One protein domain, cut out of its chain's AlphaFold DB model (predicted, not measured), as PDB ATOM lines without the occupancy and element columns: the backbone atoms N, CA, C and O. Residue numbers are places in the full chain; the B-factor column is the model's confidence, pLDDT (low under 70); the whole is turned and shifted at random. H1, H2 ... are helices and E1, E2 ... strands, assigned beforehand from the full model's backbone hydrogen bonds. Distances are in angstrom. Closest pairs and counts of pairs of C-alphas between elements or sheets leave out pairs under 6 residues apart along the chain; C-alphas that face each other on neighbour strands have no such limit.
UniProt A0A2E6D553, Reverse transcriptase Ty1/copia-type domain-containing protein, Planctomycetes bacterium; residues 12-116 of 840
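AT A GLANCE: This is residues 12 to 116 of the 840 residues of the protein "Reverse transcriptase Ty1/copia-type domain-containing protein" of Planctomycetes bacterium (UniProt A0A2E6D553). A long helix, H3, runs through the middle of a loose, elongated domain, with H1 packed on one side of it and H5 folded back along its other side with few contacts; the strand pair E1 and E4 packs on H1, mainly through E1. The small hairpin E2 and E3 lies toward one end with H2, and residues 94 to 105, which include H4, stick out at the other. The printed part has 105 residues, with the named elements in the order E1 E2 E3 E4 H1 H2 H3 H4 H5, and its class is mixed. The radius of gyration of the C-alphas is 16.7 A; the spans are 53 by 30 by 25 A.

HOW THE PARTS SIT: Begin at E1, residues 12 to 16, antiparallel to its neighbour E4, residues 37 to 42; N 15 and O 38 are 2.9 A apart, within hydrogen-bond range. Next comes the antiparallel hairpin of E2, residues 23 to 25, and E3, residues 31 to 33, with N 24 and O 32 within range at 2.9 A. The closest C-alphas of E1 and H1, residues 45 to 53, are those of Phe 15 and Phe 51, 5.7 A apart. H1 touches H3, residues 77 to 93, closest at the C-alphas of Leu 47 and Gly 86, 4.5 A; they run opposite ways at a tilt of 37 degrees, only just steep. H2, residues 70 to 73, touches no helix. H4, residues 97 to 100, is close to H3 but not clearly touching, the closest C-alphas being those of Leu 91 and Arg 97, 7.3 A. H5, residues 106 to 115, is also close to H3 but not clearly touching, at Cys 84 and Phe 110, C-alphas 7.5 A apart, with a shallow tilt of 9 degrees, opposite ways. Every O i to N i+4 pair is within range in H1 and H5, and 12 of 13 in H3; H2 and H4 are too short for one.

IN THESE COORDINATES: Find C-alpha 12 at (6.543, 38.199, 93.526), where E1 begins; E4 is 16.4 A long. From C-alpha 77 at (-12.216, 32.634, 103.213), H3 runs 24.9 A. H5 runs 14.3 A to C-alpha 115 at (-19.716, 24.784, 98.861).

THE WHOLE: The C-alphas farthest apart, of Lys 28 and Arg 99, are 54.4 A apart. The printed part has no cut; the link from H1 to H2 is long. Mean pLDDT of the printed part is 71.1, and residues 25 to 30, 64 to 74 and 91 to 116 are under 70.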
ATOM      1  N   ARG A  12       6.886  37.690  92.189       84.69
ATOM      2  CA  ARG A  12       6.543  38.199  93.526       84.69
ATOM      3  C   ARG A  12       5.402  39.197  93.428       84.69
ATOM      4  O   ARG A  12       5.533  40.209  92.745       84.69
ATOM      5  N   VAL A  13       4.350  38.969  94.201       86.56
ATOM      6  CA  VAL A  13       3.206  39.875  94.326       86.56
ATOM      7  C   VAL A  13       3.041  40.293  95.784       86.56
ATOM      8  O   VAL A  13       3.268  39.499  96.693       86.56
ATOM      9  N   ASN A  14       2.705  41.561  96.020       85.00
ATOM     10  CA  ASN A  14       2.269  42.014  97.338       85.00
ATOM     11  C   ASN A  14       0.783  42.367  97.247       85.00
ATOM     12  O   ASN A  14       0.387  43.041  96.294       85.00
ATOM     13  N   PHE A  15       0.015  41.961  98.246       86.31
ATOM     14  CA  PHE A  15      -1.419  42.218  98.369       86.31
ATOM     15  C   PHE A  15      -1.739  42.661  99.802       86.31
ATOM     16  O   PHE A  15      -0.897  42.528 100.698       86.31
ATOM     17  N   ASP A  16      -2.932  43.208 100.017       86.06
ATOM     18  CA  ASP A  16      -3.369  43.667 101.336       86.06
ATOM     19  C   ASP A  16      -4.523  42.797 101.833       86.06
ATOM     20  O   ASP A  16      -5.537  42.642 101.154       86.06
ATOM     21  N   PHE A  17      -4.385  42.233 103.035       84.50
ATOM     22  CA  PHE A  17      -5.361  41.275 103.564       84.50
ATOM     23  C   PHE A  17      -6.772  41.842 103.773       84.50
ATOM     24  O   PHE A  17      -7.723  41.065 103.769       84.50
ATOM     25  N   CYS A  18      -6.948  43.163 103.868       83.75
ATOM     26  CA  CYS A  18      -8.279  43.771 103.890       83.75
ATOM     27  C   CYS A  18      -9.068  43.484 102.604       83.75
ATOM     28  O   CYS A  18     -10.262  43.205 102.666       83.75
ATOM     29  N   MET A  19      -8.397  43.442 101.447       83.00
ATOM     30  CA  MET A  19      -9.018  43.060 100.172       83.00
ATOM     31  C   MET A  19      -9.230  41.550 100.050       83.00
ATOM     32  O   MET A  19     -10.067  41.102  99.270       83.00
ATOM     33  N   ALA A  20      -8.496  40.771 100.846       76.44
ATOM     34  CA  ALA A  20      -8.623  39.324 100.946       76.44
ATOM     35  C   ALA A  20      -9.537  38.886 102.109       76.44
ATOM     36  O   ALA A  20      -9.494  37.727 102.499       76.44
ATOM     37  N   GLY A  21     -10.358  39.794 102.657       78.12
ATOM     38  CA  GLY A  21     -11.418  39.481 103.623       78.12
ATOM     39  C   GLY A  21     -11.021  39.497 105.101       78.12
ATOM     40  O   GLY A  21     -11.846  39.162 105.941       78.12
ATOM     41  N   MET A  22      -9.793  39.894 105.451       81.69
ATOM     42  CA  MET A  22      -9.356  39.919 106.849       81.69
ATOM     43  C   MET A  22      -9.969  41.099 107.603       81.69
ATOM     44  O   MET A  22      -9.739  42.263 107.251       81.69
ATOM     45  N   LYS A  23     -10.681  40.787 108.685       80.25
ATOM     46  CA  LYS A  23     -11.224  41.751 109.641       80.25
ATOM     47  C   LYS A  23     -10.808  41.374 111.062       80.25
ATOM     48  O   LYS A  23     -10.511  40.213 111.328       80.25
ATOM     49  N   ILE A  24     -10.760  42.354 111.956       74.56
ATOM     50  CA  ILE A  24     -10.575  42.151 113.398       74.56
ATOM     51  C   ILE A  24     -11.746  42.827 114.115       74.56
ATOM     52  O   ILE A  24     -12.119  43.949 113.761       74.56
ATOM     53  N   GLY A  25     -12.321  42.137 115.100       66.62
ATOM     54  CA  GLY A  25     -13.357  42.683 115.973       66.62
ATOM     55  C   GLY A  25     -12.781  43.708 116.948       66.62
ATOM     56  O   GLY A  25     -11.726  43.486 117.549       66.62
ATOM     57  N   ASP A  26     -13.458  44.839 117.111       60.53
ATOM     58  CA  ASP A  26     -13.143  45.785 118.175       60.53
ATOM     59  C   ASP A  26     -13.701  45.311 119.538       60.53
ATOM     60  O   ASP A  26     -14.400  44.304 119.645       60.53
ATOM     61  N   LYS A  27     -13.409  46.044 120.624       54.62
ATOM     62  CA  LYS A  27     -13.893  45.701 121.980       54.62
ATOM     63  C   LYS A  27     -15.426  45.742 122.128       54.62
ATOM     64  O   LYS A  27     -15.925  45.346 123.179       54.62
ATOM     65  N   LYS A  28     -16.152  46.261 121.133       55.06
ATOM     66  CA  LYS A  28     -17.617  46.325 121.086       55.06
ATOM     67  C   LYS A  28     -18.227  45.242 120.186       55.06
ATOM     68  O   LYS A  28     -19.444  45.091 120.205       55.06
ATOM     69  N   GLY A  29     -17.399  44.456 119.493       58.25
ATOM     70  CA  GLY A  29     -17.819  43.364 118.615       58.25
ATOM     71  C   GLY A  29     -17.963  43.753 117.141       58.25
ATOM     72  O   GLY A  29     -18.379  42.910 116.351       58.25
ATOM     73  N   ASP A  30     -17.603  44.980 116.752       69.00
ATOM     74  CA  ASP A  30     -17.685  45.433 115.360       69.00
ATOM     75  C   ASP A  30     -16.434  45.008 114.570       69.00
ATOM     76  O   ASP A  30     -15.297  45.317 114.943       69.00
ATOM     77  N   GLU A  31     -16.627  44.303 113.451       75.38
ATOM     78  CA  GLU A  31     -15.539  43.806 112.601       75.38
ATOM     79  C   GLU A  31     -15.048  44.854 111.599       75.38
ATOM     80  O   GLU A  31     -15.746  45.215 110.646       75.38
ATOM     81  N   ASN A  32     -13.792  45.274 111.744       78.56
ATOM     82  CA  ASN A  32     -13.179  46.274 110.876       78.56
ATOM     83  C   ASN A  32     -12.064  45.661 110.004       78.56
ATOM     84  O   ASN A  32     -11.268  44.860 110.507       78.56
ATOM     85  N   PRO A  33     -11.961  46.017 108.706       83.38
ATOM     86  CA  PRO A  33     -10.933  45.479 107.814       83.38
ATOM     87  C   PRO A  33      -9.507  45.803 108.269       83.38
ATOM     88  O   PRO A  33      -9.236  46.868 108.824       83.38
ATOM     89  N   VAL A  34      -8.559  44.912 107.969       82.19
ATOM     90  CA  VAL A  34      -7.168  45.041 108.432       82.19
ATOM     91  C   VAL A  34      -6.193  45.184 107.271       82.19
ATOM     92  O   VAL A  34      -5.997  44.260 106.477       82.19
ATOM     93  N   LYS A  35      -5.488  46.319 107.198       80.38
ATOM     94  CA  LYS A  35      -4.453  46.537 106.174       80.38
ATOM     95  C   LYS A  35      -3.122  45.903 106.570       80.38
ATOM     96  O   LYS A  35      -2.189  46.578 107.000       80.38
ATOM     97  N   LYS A  36      -3.007  44.589 106.384       81.06
ATOM     98  CA  LYS A  36      -1.738  43.861 106.520       81.06
ATOM     99  C   LYS A  36      -1.156  43.549 105.145       81.06
ATOM    100  O   LYS A  36      -1.584  42.605 104.478       81.06
ATOM    101  N   ARG A  37      -0.148  44.326 104.742       81.62
ATOM    102  CA  ARG A  37       0.550  44.124 103.469       81.62
ATOM    103  C   ARG A  37       1.393  42.853 103.513       81.62
ATOM    104  O   ARG A  37       2.320  42.750 104.318       81.62
ATOM    105  N   THR A  38       1.091  41.906 102.635       82.94
ATOM    106  CA  THR A  38       1.703  40.571 102.623       82.94
ATOM    107  C   THR A  38       2.291  40.264 101.254       82.94
ATOM    108  O   THR A  38       1.710  40.589 100.223       82.94
ATOM    109  N   GLY A  39       3.487  39.675 101.245       82.50
ATOM    110  CA  GLY A  39       4.168  39.261 100.022       82.50
ATOM    111  C   GLY A  39       4.009  37.766  99.775       82.50
ATOM    112  O   GLY A  39       4.353  36.971 100.645       82.50
ATOM    113  N   LEU A  40       3.572  37.404  98.572       83.69
ATOM    114  CA  LEU A  40       3.516  36.037  98.061       83.69
ATOM    115  C   LEU A  40       4.557  35.868  96.944       83.69
ATOM    116  O   LEU A  40       4.852  36.801  96.190       83.69
ATOM    117  N   VAL A  41       5.126  34.669  96.844       85.06
ATOM    118  CA  VAL A  41       5.994  34.259  95.736       85.06
ATOM    119  C   VAL A  41       5.296  33.108  95.018       85.06
ATOM    120  O   VAL A  41       4.917  32.143  95.673       85.06
ATOM    121  N   THR A  42       5.097  33.220  93.707       84.69
ATOM    122  CA  THR A  42       4.369  32.233  92.894       84.69
ATOM    123  C   THR A  42       4.990  32.122  91.504       84.69
ATOM    124  O   THR A  42       5.506  33.104  90.982       84.69
ATOM    125  N   ASN A  43       4.959  30.939  90.900       83.69
ATOM    126  CA  ASN A  43       5.297  30.724  89.490       83.69
ATOM    127  C   ASN A  43       4.053  30.717  88.575       83.69
ATOM    128  O   ASN A  43       4.205  30.574  87.368       83.69
ATOM    129  N   SER A  44       2.845  30.882  89.131       84.25
ATOM    130  CA  SER A  44       1.592  31.005  88.371       84.25
ATOM    131  C   SER A  44       1.320  32.463  88.009       84.25
ATOM    132  O   SER A  44       1.292  33.350  88.875       84.25
ATOM    133  N   HIS A  45       1.076  32.713  86.723       83.56
ATOM    134  CA  HIS A  45       0.757  34.053  86.237       83.56
ATOM    135  C   HIS A  45      -0.680  34.463  86.596       83.56
ATOM    136  O   HIS A  45      -0.938  35.640  86.881       83.56
ATOM    137  N   ALA A  46      -1.605  33.498  86.657       84.44
ATOM    138  CA  ALA A  46      -2.982  33.740  87.077       84.44
ATOM    139  C   ALA A  46      -3.059  34.198  88.543       84.44
ATOM    140  O   ALA A  46      -3.667  35.230  88.837       84.44
ATOM    141  N   LEU A  47      -2.366  33.497  89.450       85.06
ATOM    142  CA  LEU A  47      -2.283  33.877  90.864       85.06
ATOM    143  C   LEU A  47      -1.583  35.225  91.053       85.06
ATOM    144  O   LEU A  47      -2.036  36.051  91.845       85.06
ATOM    145  N   TYR A  48      -0.504  35.475  90.308       86.88
ATOM    146  CA  TYR A  48       0.175  36.769  90.334       86.88
ATOM    147  C   TYR A  48      -0.781  37.922  89.994       86.88
ATOM    148  O   TYR A  48      -0.786  38.940  90.688       86.88
ATOM    149  N   THR A  49      -1.603  37.759  88.956       85.25
ATOM    150  CA  THR A  49      -2.529  38.800  88.493       85.25
ATOM    151  C   THR A  49      -3.641  39.056  89.509       85.25
ATOM    152  O   THR A  49      -3.846  40.204  89.902       85.25
ATOM    153  N   LEU A  50      -4.279  37.996  90.013       86.38
ATOM    154  CA  LEU A  50      -5.368  38.105  90.987       86.38
ATOM    155  C   LEU A  50      -4.925  38.756  92.304       86.38
ATOM    156  O   LEU A  50      -5.581  39.668  92.807       86.38
ATOM    157  N   PHE A  51      -3.771  38.363  92.847       85.62
ATOM    158  CA  PHE A  51      -3.259  38.996  94.065       85.62
ATOM    159  C   PHE A  51      -2.774  40.426  93.840       85.62
ATOM    160  O   PHE A  51      -2.777  41.230  94.772       85.62
ATOM    161  N   ARG A  52      -2.371  40.779  92.615       83.12
ATOM    162  CA  ARG A  52      -2.016  42.161  92.279       83.12
ATOM    163  C   ARG A  52      -3.254  43.057  92.268       83.12
ATOM    164  O   ARG A  52      -3.154  44.215  92.659       83.12
ATOM    165  N   GLU A  53      -4.401  42.523  91.859       81.81
ATOM    166  CA  GLU A  53      -5.694  43.217  91.894       81.81
ATOM    167  C   GLU A  53      -6.249  43.350  93.324       81.81
ATOM    168  O   GLU A  53      -6.940  44.325  93.623       81.81
ATOM    169  N   ALA A  54      -5.871  42.444  94.234       76.19
ATOM    170  CA  ALA A  54      -6.211  42.468  95.663       76.19
ATOM    171  C   ALA A  54      -5.358  43.459  96.497       76.19
ATOM    172  O   ALA A  54      -4.958  43.175  97.631       76.19
ATOM    173  N   GLN A  55      -5.061  44.636  95.945       81.75
ATOM    174  CA  GLN A  55      -4.410  45.739  96.660       81.75
ATOM    175  C   GLN A  55      -5.442  46.747  97.162       81.75
ATOM    176  O   GLN A  55      -6.399  47.085  96.464       81.75
ATOM    177  N   CYS A  56      -5.248  47.233  98.388       82.31
ATOM    178  CA  CYS A  56      -6.177  48.161  99.018       82.31
ATOM    179  C   CYS A  56      -6.198  49.501  98.274       82.31
ATOM    180  O   CYS A  56      -5.165  50.169  98.166       82.31
ATOM    181  N   ARG A  57      -7.388  49.925  97.833       81.31
ATOM    182  CA  ARG A  57      -7.601  51.195  97.115       81.31
ATOM    183  C   ARG A  57      -7.779  52.404  98.039       81.31
ATOM    184  O   ARG A  57      -7.754  53.530  97.560       81.31
ATOM    185  N   GLY A  58      -7.897  52.181  99.352       78.56
ATOM    186  CA  GLY A  58      -8.075  53.241 100.354       78.56
ATOM    187  C   GLY A  58      -9.517  53.735 100.506       78.56
ATOM    188  O   GLY A  58      -9.735  54.802 101.060       78.56
ATOM    189  N   ASP A  59     -10.486  52.960 100.026       80.00
ATOM    190  CA  ASP A  59     -11.927  53.236 100.050       80.00
ATOM    191  C   ASP A  59     -12.628  52.810 101.356       80.00
ATOM    192  O   ASP A  59     -13.840  52.965 101.486       80.00
ATOM    193  N   HIS A  60     -11.881  52.297 102.339       81.00
ATOM    194  CA  HIS A  60     -12.401  51.874 103.639       81.00
ATOM    195  C   HIS A  60     -11.428  52.175 104.789       81.00
ATOM    196  O   HIS A  60     -10.216  52.323 104.594       81.00
ATOM    197  N   VAL A  61     -11.974  52.271 106.005       78.88
ATOM    198  CA  VAL A  61     -11.221  52.516 107.245       78.88
ATOM    199  C   VAL A  61     -10.625  51.203 107.751       78.88
ATOM    200  O   VAL A  61     -11.270  50.157 107.676       78.88
ATOM    201  N   HIS A  62      -9.392  51.249 108.257       82.50
ATOM    202  CA  HIS A  62      -8.683  50.066 108.740       82.50
ATOM    203  C   HIS A  62      -8.540  50.066 110.259       82.50
ATOM    204  O   HIS A  62      -8.246  51.106 110.849       82.50
ATOM    205  N   ALA A  63      -8.662  48.888 110.868       76.31
ATOM    206  CA  ALA A  63      -8.315  48.681 112.270       76.31
ATOM    207  C   ALA A  63      -6.793  48.610 112.480       76.31
ATOM    208  O   ALA A  63      -6.050  48.084 111.644       76.31
ATOM    209  N   GLU A  64      -6.333  49.119 113.624       66.12
ATOM    210  CA  GLU A  64      -4.926  49.112 114.025       66.12
ATOM    211  C   GLU A  64      -4.559  47.785 114.720       66.12
ATOM    212  O   GLU A  64      -5.236  47.338 115.645       66.12
ATOM    213  N   ILE A  65      -3.486  47.122 114.269       67.81
ATOM    214  CA  ILE A  65      -3.056  45.821 114.811       67.81
ATOM    215  C   ILE A  65      -2.160  46.060 116.034       67.81
ATOM    216  O   ILE A  65      -0.972  46.343 115.887       67.81
ATOM    217  N   LEU A  66      -2.713  45.919 117.241       56.44
ATOM    218  CA  LEU A  66      -2.014  46.256 118.492       56.44
ATOM    219  C   LEU A  66      -0.972  45.212 118.955       56.44
ATOM    220  O   LEU A  66      -0.107  45.545 119.761       56.44
ATOM    221  N   SER A  67      -0.989  43.968 118.453       53.78
ATOM    222  CA  SER A  67       0.102  42.988 118.646       53.78
ATOM    223  C   SER A  67      -0.009  41.794 117.679       53.78
ATOM    224  O   SER A  67      -1.072  41.534 117.121       53.78
ATOM    225  N   ARG A  68       1.093  41.062 117.440       53.88
ATOM    226  CA  ARG A  68       1.103  39.821 116.631       53.88
ATOM    227  C   ARG A  68       0.629  38.629 117.478       53.88
ATOM    228  O   ARG A  68       1.439  37.784 117.846       53.88
ATOM    229  N   THR A  69      -0.650  38.589 117.830       44.78
ATOM    230  CA  THR A  69      -1.267  37.467 118.557       44.78
ATOM    231  C   THR A  69      -1.577  36.281 117.637       44.78
ATOM    232  O   THR A  69      -1.701  36.424 116.418       44.78
ATOM    233  N   ALA A  70      -1.676  35.090 118.239       45.28
ATOM    234  CA  ALA A  70      -1.905  33.794 117.590       45.28
ATOM    235  C   ALA A  70      -3.180  33.727 116.719       45.28
ATOM    236  O   ALA A  70      -3.257  32.908 115.811       45.28
ATOM    237  N   GLU A  71      -4.129  34.646 116.906       43.97
ATOM    238  CA  GLU A  71      -5.343  34.789 116.086       43.97
ATOM    239  C   GLU A  71      -5.052  35.213 114.629       43.97
ATOM    240  O   GLU A  71      -5.899  35.084 113.754       43.97
ATOM    241  N   CYS A  72      -3.823  35.649 114.318       46.81
ATOM    242  CA  CYS A  72      -3.366  35.921 112.949       46.81
ATOM    243  C   CYS A  72      -2.961  34.665 112.138       46.81
ATOM    244  O   CYS A  72      -2.368  34.831 111.065       46.81
ATOM    245  N   GLN A  73      -3.193  33.442 112.636       50.69
ATOM    246  CA  GLN A  73      -2.857  32.189 111.935       50.69
ATOM    247  C   GLN A  73      -3.980  31.624 111.046       50.69
ATOM    248  O   GLN A  73      -3.713  30.697 110.285       50.69
ATOM    249  N   VAL A  74      -5.192  32.190 111.081       61.09
ATOM    250  CA  VAL A  74      -6.297  31.784 110.195       61.09
ATOM    251  C   VAL A  74      -6.340  32.701 108.969       61.09
ATOM    252  O   VAL A  74      -6.387  33.926 109.103       61.09
ATOM    253  N   TYR A  75      -6.287  32.123 107.768       74.25
ATOM    254  CA  TYR A  75      -6.466  32.877 106.524       74.25
ATOM    255  C   TYR A  75      -7.963  33.101 106.253       74.25
ATOM    256  O   TYR A  75      -8.729  32.159 106.432       74.25
ATOM    257  N   PRO A  76      -8.399  34.298 105.813       75.50
ATOM    258  CA  PRO A  76      -9.817  34.546 105.548       75.50
ATOM    259  C   PRO A  76     -10.323  33.763 104.330       75.50
ATOM    260  O   PRO A  76      -9.575  33.565 103.373       75.50
ATOM    261  N   ASP A  77     -11.611  33.425 104.299       74.88
ATOM    262  CA  ASP A  77     -12.216  32.634 103.213       74.88
ATOM    263  C   ASP A  77     -11.978  33.251 101.834       74.88
ATOM    264  O   ASP A  77     -11.568  32.575 100.894       74.88
ATOM    265  N   LYS A  78     -12.093  34.578 101.735       77.88
ATOM    266  CA  LYS A  78     -11.860  35.309 100.486       77.88
ATOM    267  C   LYS A  78     -10.410  35.225  99.992       77.88
ATOM    268  O   LYS A  78     -10.163  35.309  98.792       77.88
ATOM    269  N   PHE A  79      -9.434  35.028 100.880       83.00
ATOM    270  CA  PHE A  79      -8.060  34.722 100.477       83.00
ATOM    271  C   PHE A  79      -7.974  33.334  99.828       83.00
ATOM    272  O   PHE A  79      -7.331  33.179  98.787       83.00
ATOM    273  N   CYS A  80      -8.643  32.343 100.418       80.00
ATOM    274  CA  CYS A  80      -8.715  30.982  99.891       80.00
ATOM    275  C   CYS A  80      -9.468  30.930  98.552       80.00
ATOM    276  O   CYS A  80      -9.000  30.283  97.620       80.00
ATOM    277  N   GLU A  81     -10.558  31.685  98.404       78.62
ATOM    278  CA  GLU A  81     -11.281  31.840  97.133       78.62
ATOM    279  C   GLU A  81     -10.373  32.378  96.020       78.62
ATOM    280  O   GLU A  81     -10.338  31.820  94.924       78.62
ATOM    281  N   ILE A  82      -9.586  33.425  96.305       81.44
ATOM    282  CA  ILE A  82      -8.638  34.004  95.340       81.44
ATOM    283  C   ILE A  82      -7.576  32.973  94.923       81.44
ATOM    284  O   ILE A  82      -7.205  32.914  93.746       81.44
ATOM    285  N   LEU A  83      -7.098  32.143  95.860       81.69
ATOM    286  CA  LEU A  83      -6.177  31.044  95.552       81.69
ATOM    287  C   LEU A  83      -6.828  30.008  94.632       81.69
ATOM    288  O   LEU A  83      -6.253  29.666  93.598       81.69
ATOM    289  N   CYS A  84      -8.022  29.531  94.985       78.12
ATOM    290  CA  CYS A  84      -8.753  28.532  94.209       78.12
ATOM    291  C   CYS A  84      -9.054  29.028  92.791       78.12
ATOM    292  O   CYS A  84      -8.798  28.317  91.820       78.12
ATOM    293  N   GLU A  85      -9.511  30.273  92.652       80.44
ATOM    294  CA  GLU A  85      -9.782  30.894  91.354       80.44
ATOM    295  C   GLU A  85      -8.501  31.051  90.519       80.44
ATOM    296  O   GLU A  85      -8.501  30.797  89.313       80.44
ATOM    297  N   GLY A  86      -7.375  31.409  91.142       82.56
ATOM    298  CA  GLY A  86      -6.099  31.501  90.434       82.56
ATOM    299  C   GLY A  86      -5.585  30.154  89.948       82.56
ATOM    300  O   GLY A  86      -5.126  30.060  88.810       82.56
ATOM    301  N   VAL A  87      -5.728  29.102  90.754       78.19
ATOM    302  CA  VAL A  87      -5.409  27.730  90.335       78.19
ATOM    303  C   VAL A  87      -6.334  27.286  89.201       78.19
ATOM    304  O   VAL A  87      -5.849  26.779  88.191       78.19
ATOM    305  N   LYS A  88      -7.644  27.549  89.301       75.69
ATOM    306  CA  LYS A  88      -8.628  27.247  88.248       75.69
ATOM    307  C   LYS A  88      -8.275  27.927  86.920       75.69
ATOM    308  O   LYS A  88      -8.311  27.285  85.867       75.69
ATOM    309  N   ARG A  89      -7.890  29.207  86.959       79.94
ATOM    310  CA  ARG A  89      -7.440  29.965  85.777       79.94
ATOM    311  C   ARG A  89      -6.119  29.459  85.218       79.94
ATOM    312  O   ARG A  89      -5.965  29.424  84.005       79.94
ATOM    313  N   GLU A  90      -5.176  29.057  86.061       78.38
ATOM    314  CA  GLU A  90      -3.911  28.494  85.585       78.38
ATOM    315  C   GLU A  90      -4.162  27.156  84.872       78.38
ATOM    316  O   GLU A  90      -3.737  26.971  83.732       78.38
ATOM    317  N   LEU A  91      -4.942  26.263  85.487       69.62
ATOM    318  CA  LEU A  91      -5.286  24.953  84.930       69.62
ATOM    319  C   LEU A  91      -6.017  25.050  83.583       69.62
ATOM    320  O   LEU A  91      -5.819  24.198  82.716       69.62
ATOM    321  N   SER A  92      -6.824  26.092  83.364       67.06
ATOM    322  CA  SER A  92      -7.524  26.284  82.088       67.06
ATOM    323  C   SER A  92      -6.591  26.647  80.923       67.06
ATOM    324  O   SER A  92      -6.953  26.414  79.771       67.06
ATOM    325  N   THR A  93      -5.383  27.151  81.204       67.81
ATOM    326  CA  THR A  93      -4.379  27.520  80.187       67.81
ATOM    327  C   THR A  93      -3.452  26.370  79.783       67.81
ATOM    328  O   THR A  93      -2.707  26.470  78.804       67.81
ATOM    329  N   ILE A  94      -3.503  25.249  80.504       67.62
ATOM    330  CA  ILE A  94      -2.623  24.108  80.283       67.62
ATOM    331  C   ILE A  94      -3.116  23.273  79.087       67.62
ATOM    332  O   ILE A  94      -4.160  22.626  79.136       67.62
ATOM    333  N   LYS A  95      -2.324  23.229  78.004       57.22
ATOM    334  CA  LYS A  95      -2.673  22.552  76.732       57.22
ATOM    335  C   LYS A  95      -3.003  21.056  76.852       57.22
ATOM    336  O   LYS A  95      -3.697  20.527  75.991       57.22
ATOM    337  N   TRP A  96      -2.513  20.367  77.881       55.66
ATOM    338  CA  TRP A  96      -2.770  18.939  78.117       55.66
ATOM    339  C   TRP A  96      -3.957  18.665  79.053       55.66
ATOM    340  O   TRP A  96      -4.135  17.522  79.465       55.66
ATOM    341  N   ARG A  97      -4.805  19.667  79.338       53.22
ATOM    342  CA  ARG A  97      -6.053  19.524  80.115       53.22
ATOM    343  C   ARG A  97      -6.884  18.300  79.696       53.22
ATOM    344  O   ARG A  97      -7.363  17.573  80.554       53.22
ATOM    345  N   ASN A  98      -6.962  18.007  78.399       53.34
ATOM    346  CA  ASN A  98      -7.727  16.863  77.888       53.34
ATOM    347  C   ASN A  98      -7.108  15.488  78.215       53.34
ATOM    348  O   ASN A  98      -7.799  14.490  78.102       53.34
ATOM    349  N   ARG A  99      -5.830  15.411  78.621       52.97
ATOM    350  CA  ARG A  99      -5.159  14.153  79.016       52.97
ATOM    351  C   ARG A  99      -5.226  13.852  80.515       52.97
ATOM    352  O   ARG A  99      -4.965  12.721  80.894       52.97
ATOM    353  N   LEU A 100      -5.524  14.847  81.353       51.47
ATOM    354  CA  LEU A 100      -5.648  14.688  82.811       51.47
ATOM    355  C   LEU A 100      -7.107  14.628  83.290       51.47
ATOM    356  O   LEU A 100      -7.354  14.231  84.422       51.47
ATOM    357  N   CYS A 101      -8.064  14.983  82.428       50.03
ATOM    358  CA  CYS A 101      -9.490  15.079  82.755       50.03
ATOM    359  C   CYS A 101     -10.372  14.007  82.081       50.03
ATOM    360  O   CYS A 101     -11.555  14.260  81.885       50.03
ATOM    361  N   GLU A 102      -9.843  12.829  81.727       49.97
ATOM    362  CA  GLU A 102     -10.713  11.679  81.396       49.97
ATOM    363  C   GLU A 102     -11.197  10.933  82.656       49.97
ATOM    364  O   GLU A 102     -12.276  10.353  82.625       49.97
ATOM    365  N   GLU A 103     -10.473  11.009  83.783       50.12
ATOM    366  CA  GLU A 103     -10.865  10.343  85.042       50.12
ATOM    367  C   GLU A 103     -11.453  11.277  86.119       50.12
ATOM    368  O   GLU A 103     -12.155  10.795  87.004       50.12
ATOM    369  N   TYR A 104     -11.219  12.597  86.068       52.84
ATOM    370  CA  TYR A 104     -11.673  13.524  87.118       52.84
ATOM    371  C   TYR A 104     -12.123  14.888  86.565       52.84
ATOM    372  O   TYR A 104     -11.321  15.632  85.988       52.84
ATOM    373  N   ASP A 105     -13.390  15.260  86.806       58.59
ATOM    374  CA  ASP A 105     -13.870  16.632  86.605       58.59
ATOM    375  C   ASP A 105     -13.403  17.520  87.769       58.59
ATOM    376  O   ASP A 105     -14.000  17.622  88.847       58.59
ATOM    377  N   ILE A 106     -12.267  18.172  87.542       56.31
ATOM    378  CA  ILE A 106     -11.660  19.113  88.486       56.31
ATOM    379  C   ILE A 106     -12.607  20.300  88.755       56.31
ATOM    380  O   ILE A 106     -12.556  20.889  89.833       56.31
ATOM    381  N   THR A 107     -13.509  20.632  87.825       56.38
ATOM    382  CA  THR A 107     -14.462  21.742  87.974       56.38
ATOM    383  C   THR A 107     -15.488  21.444  89.064       56.38
ATOM    384  O   THR A 107     -15.655  22.256  89.973       56.38
ATOM    385  N   GLU A 108     -16.088  20.248  89.037       58.12
ATOM    386  CA  GLU A 108     -17.029  19.776  90.063       58.12
ATOM    387  C   GLU A 108     -16.343  19.644  91.434       58.12
ATOM    388  O   GLU A 108     -16.913  19.979  92.473       58.12
ATOM    389  N   THR A 109     -15.079  19.214  91.446       61.09
ATOM    390  CA  THR A 109     -14.281  19.067  92.675       61.09
ATOM    391  C   THR A 109     -14.011  20.421  93.344       61.09
ATOM    392  O   THR A 109     -14.104  20.538  94.568       61.09
ATOM    393  N   PHE A 110     -13.725  21.465  92.560       56.84
ATOM    394  CA  PHE A 110     -13.526  22.821  93.082       56.84
ATOM    395  C   PHE A 110     -14.835  23.487  93.531       56.84
ATOM    396  O   PHE A 110     -14.833  24.201  94.531       56.84
ATOM    397  N   GLU A 111     -15.957  23.236  92.848       57.53
ATOM    398  CA  GLU A 111     -17.279  23.721  93.280       57.53
ATOM    399  C   GLU A 111     -17.758  23.026  94.565       57.53
ATOM    400  O   GLU A 111     -18.344  23.673  95.438       57.53
ATOM    401  N   LYS A 112     -17.419  21.743  94.758       60.28
ATOM    402  CA  LYS A 112     -17.596  21.044  96.043       60.28
ATOM    403  C   LYS A 112     -16.723  21.643  97.146       60.28
ATOM    404  O   LYS A 112     -17.235  21.934  98.217       60.28
ATOM    405  N   LEU A 113     -15.441  21.909  96.885       53.53
ATOM    406  CA  LEU A 113     -14.532  22.545  97.857       53.53
ATOM    407  C   LEU A 113     -15.008  23.932  98.321       53.53
ATOM    408  O   LEU A 113     -14.778  24.296  99.469       53.53
ATOM    409  N   LEU A 114     -15.673  24.694  97.447       53.59
ATOM    410  CA  LEU A 114     -16.196  26.029  97.760       53.59
ATOM    411  C   LEU A 114     -17.607  26.015  98.385       53.59
ATOM    412  O   LEU A 114     -18.022  27.029  98.939       53.59
ATOM    413  N   SER A 115     -18.347  24.901  98.318       51.53
ATOM    414  CA  SER A 115     -19.716  24.784  98.861       51.53
ATOM    415  C   SER A 115     -19.797  24.155 100.258       51.53
ATOM    416  O   SER A 115     -20.863  24.180 100.876       51.53
ATOM    417  N   VAL A 116     -18.686  23.650 100.802       50.19
ATOM    418  CA  VAL A 116     -18.626  23.139 102.181       50.19
ATOM    419  C   VAL A 116     -18.505  24.316 103.158       50.19
ATOM    420  O   VAL A 116     -17.419  24.743 103.530       50.19
TER     421      VAL A 116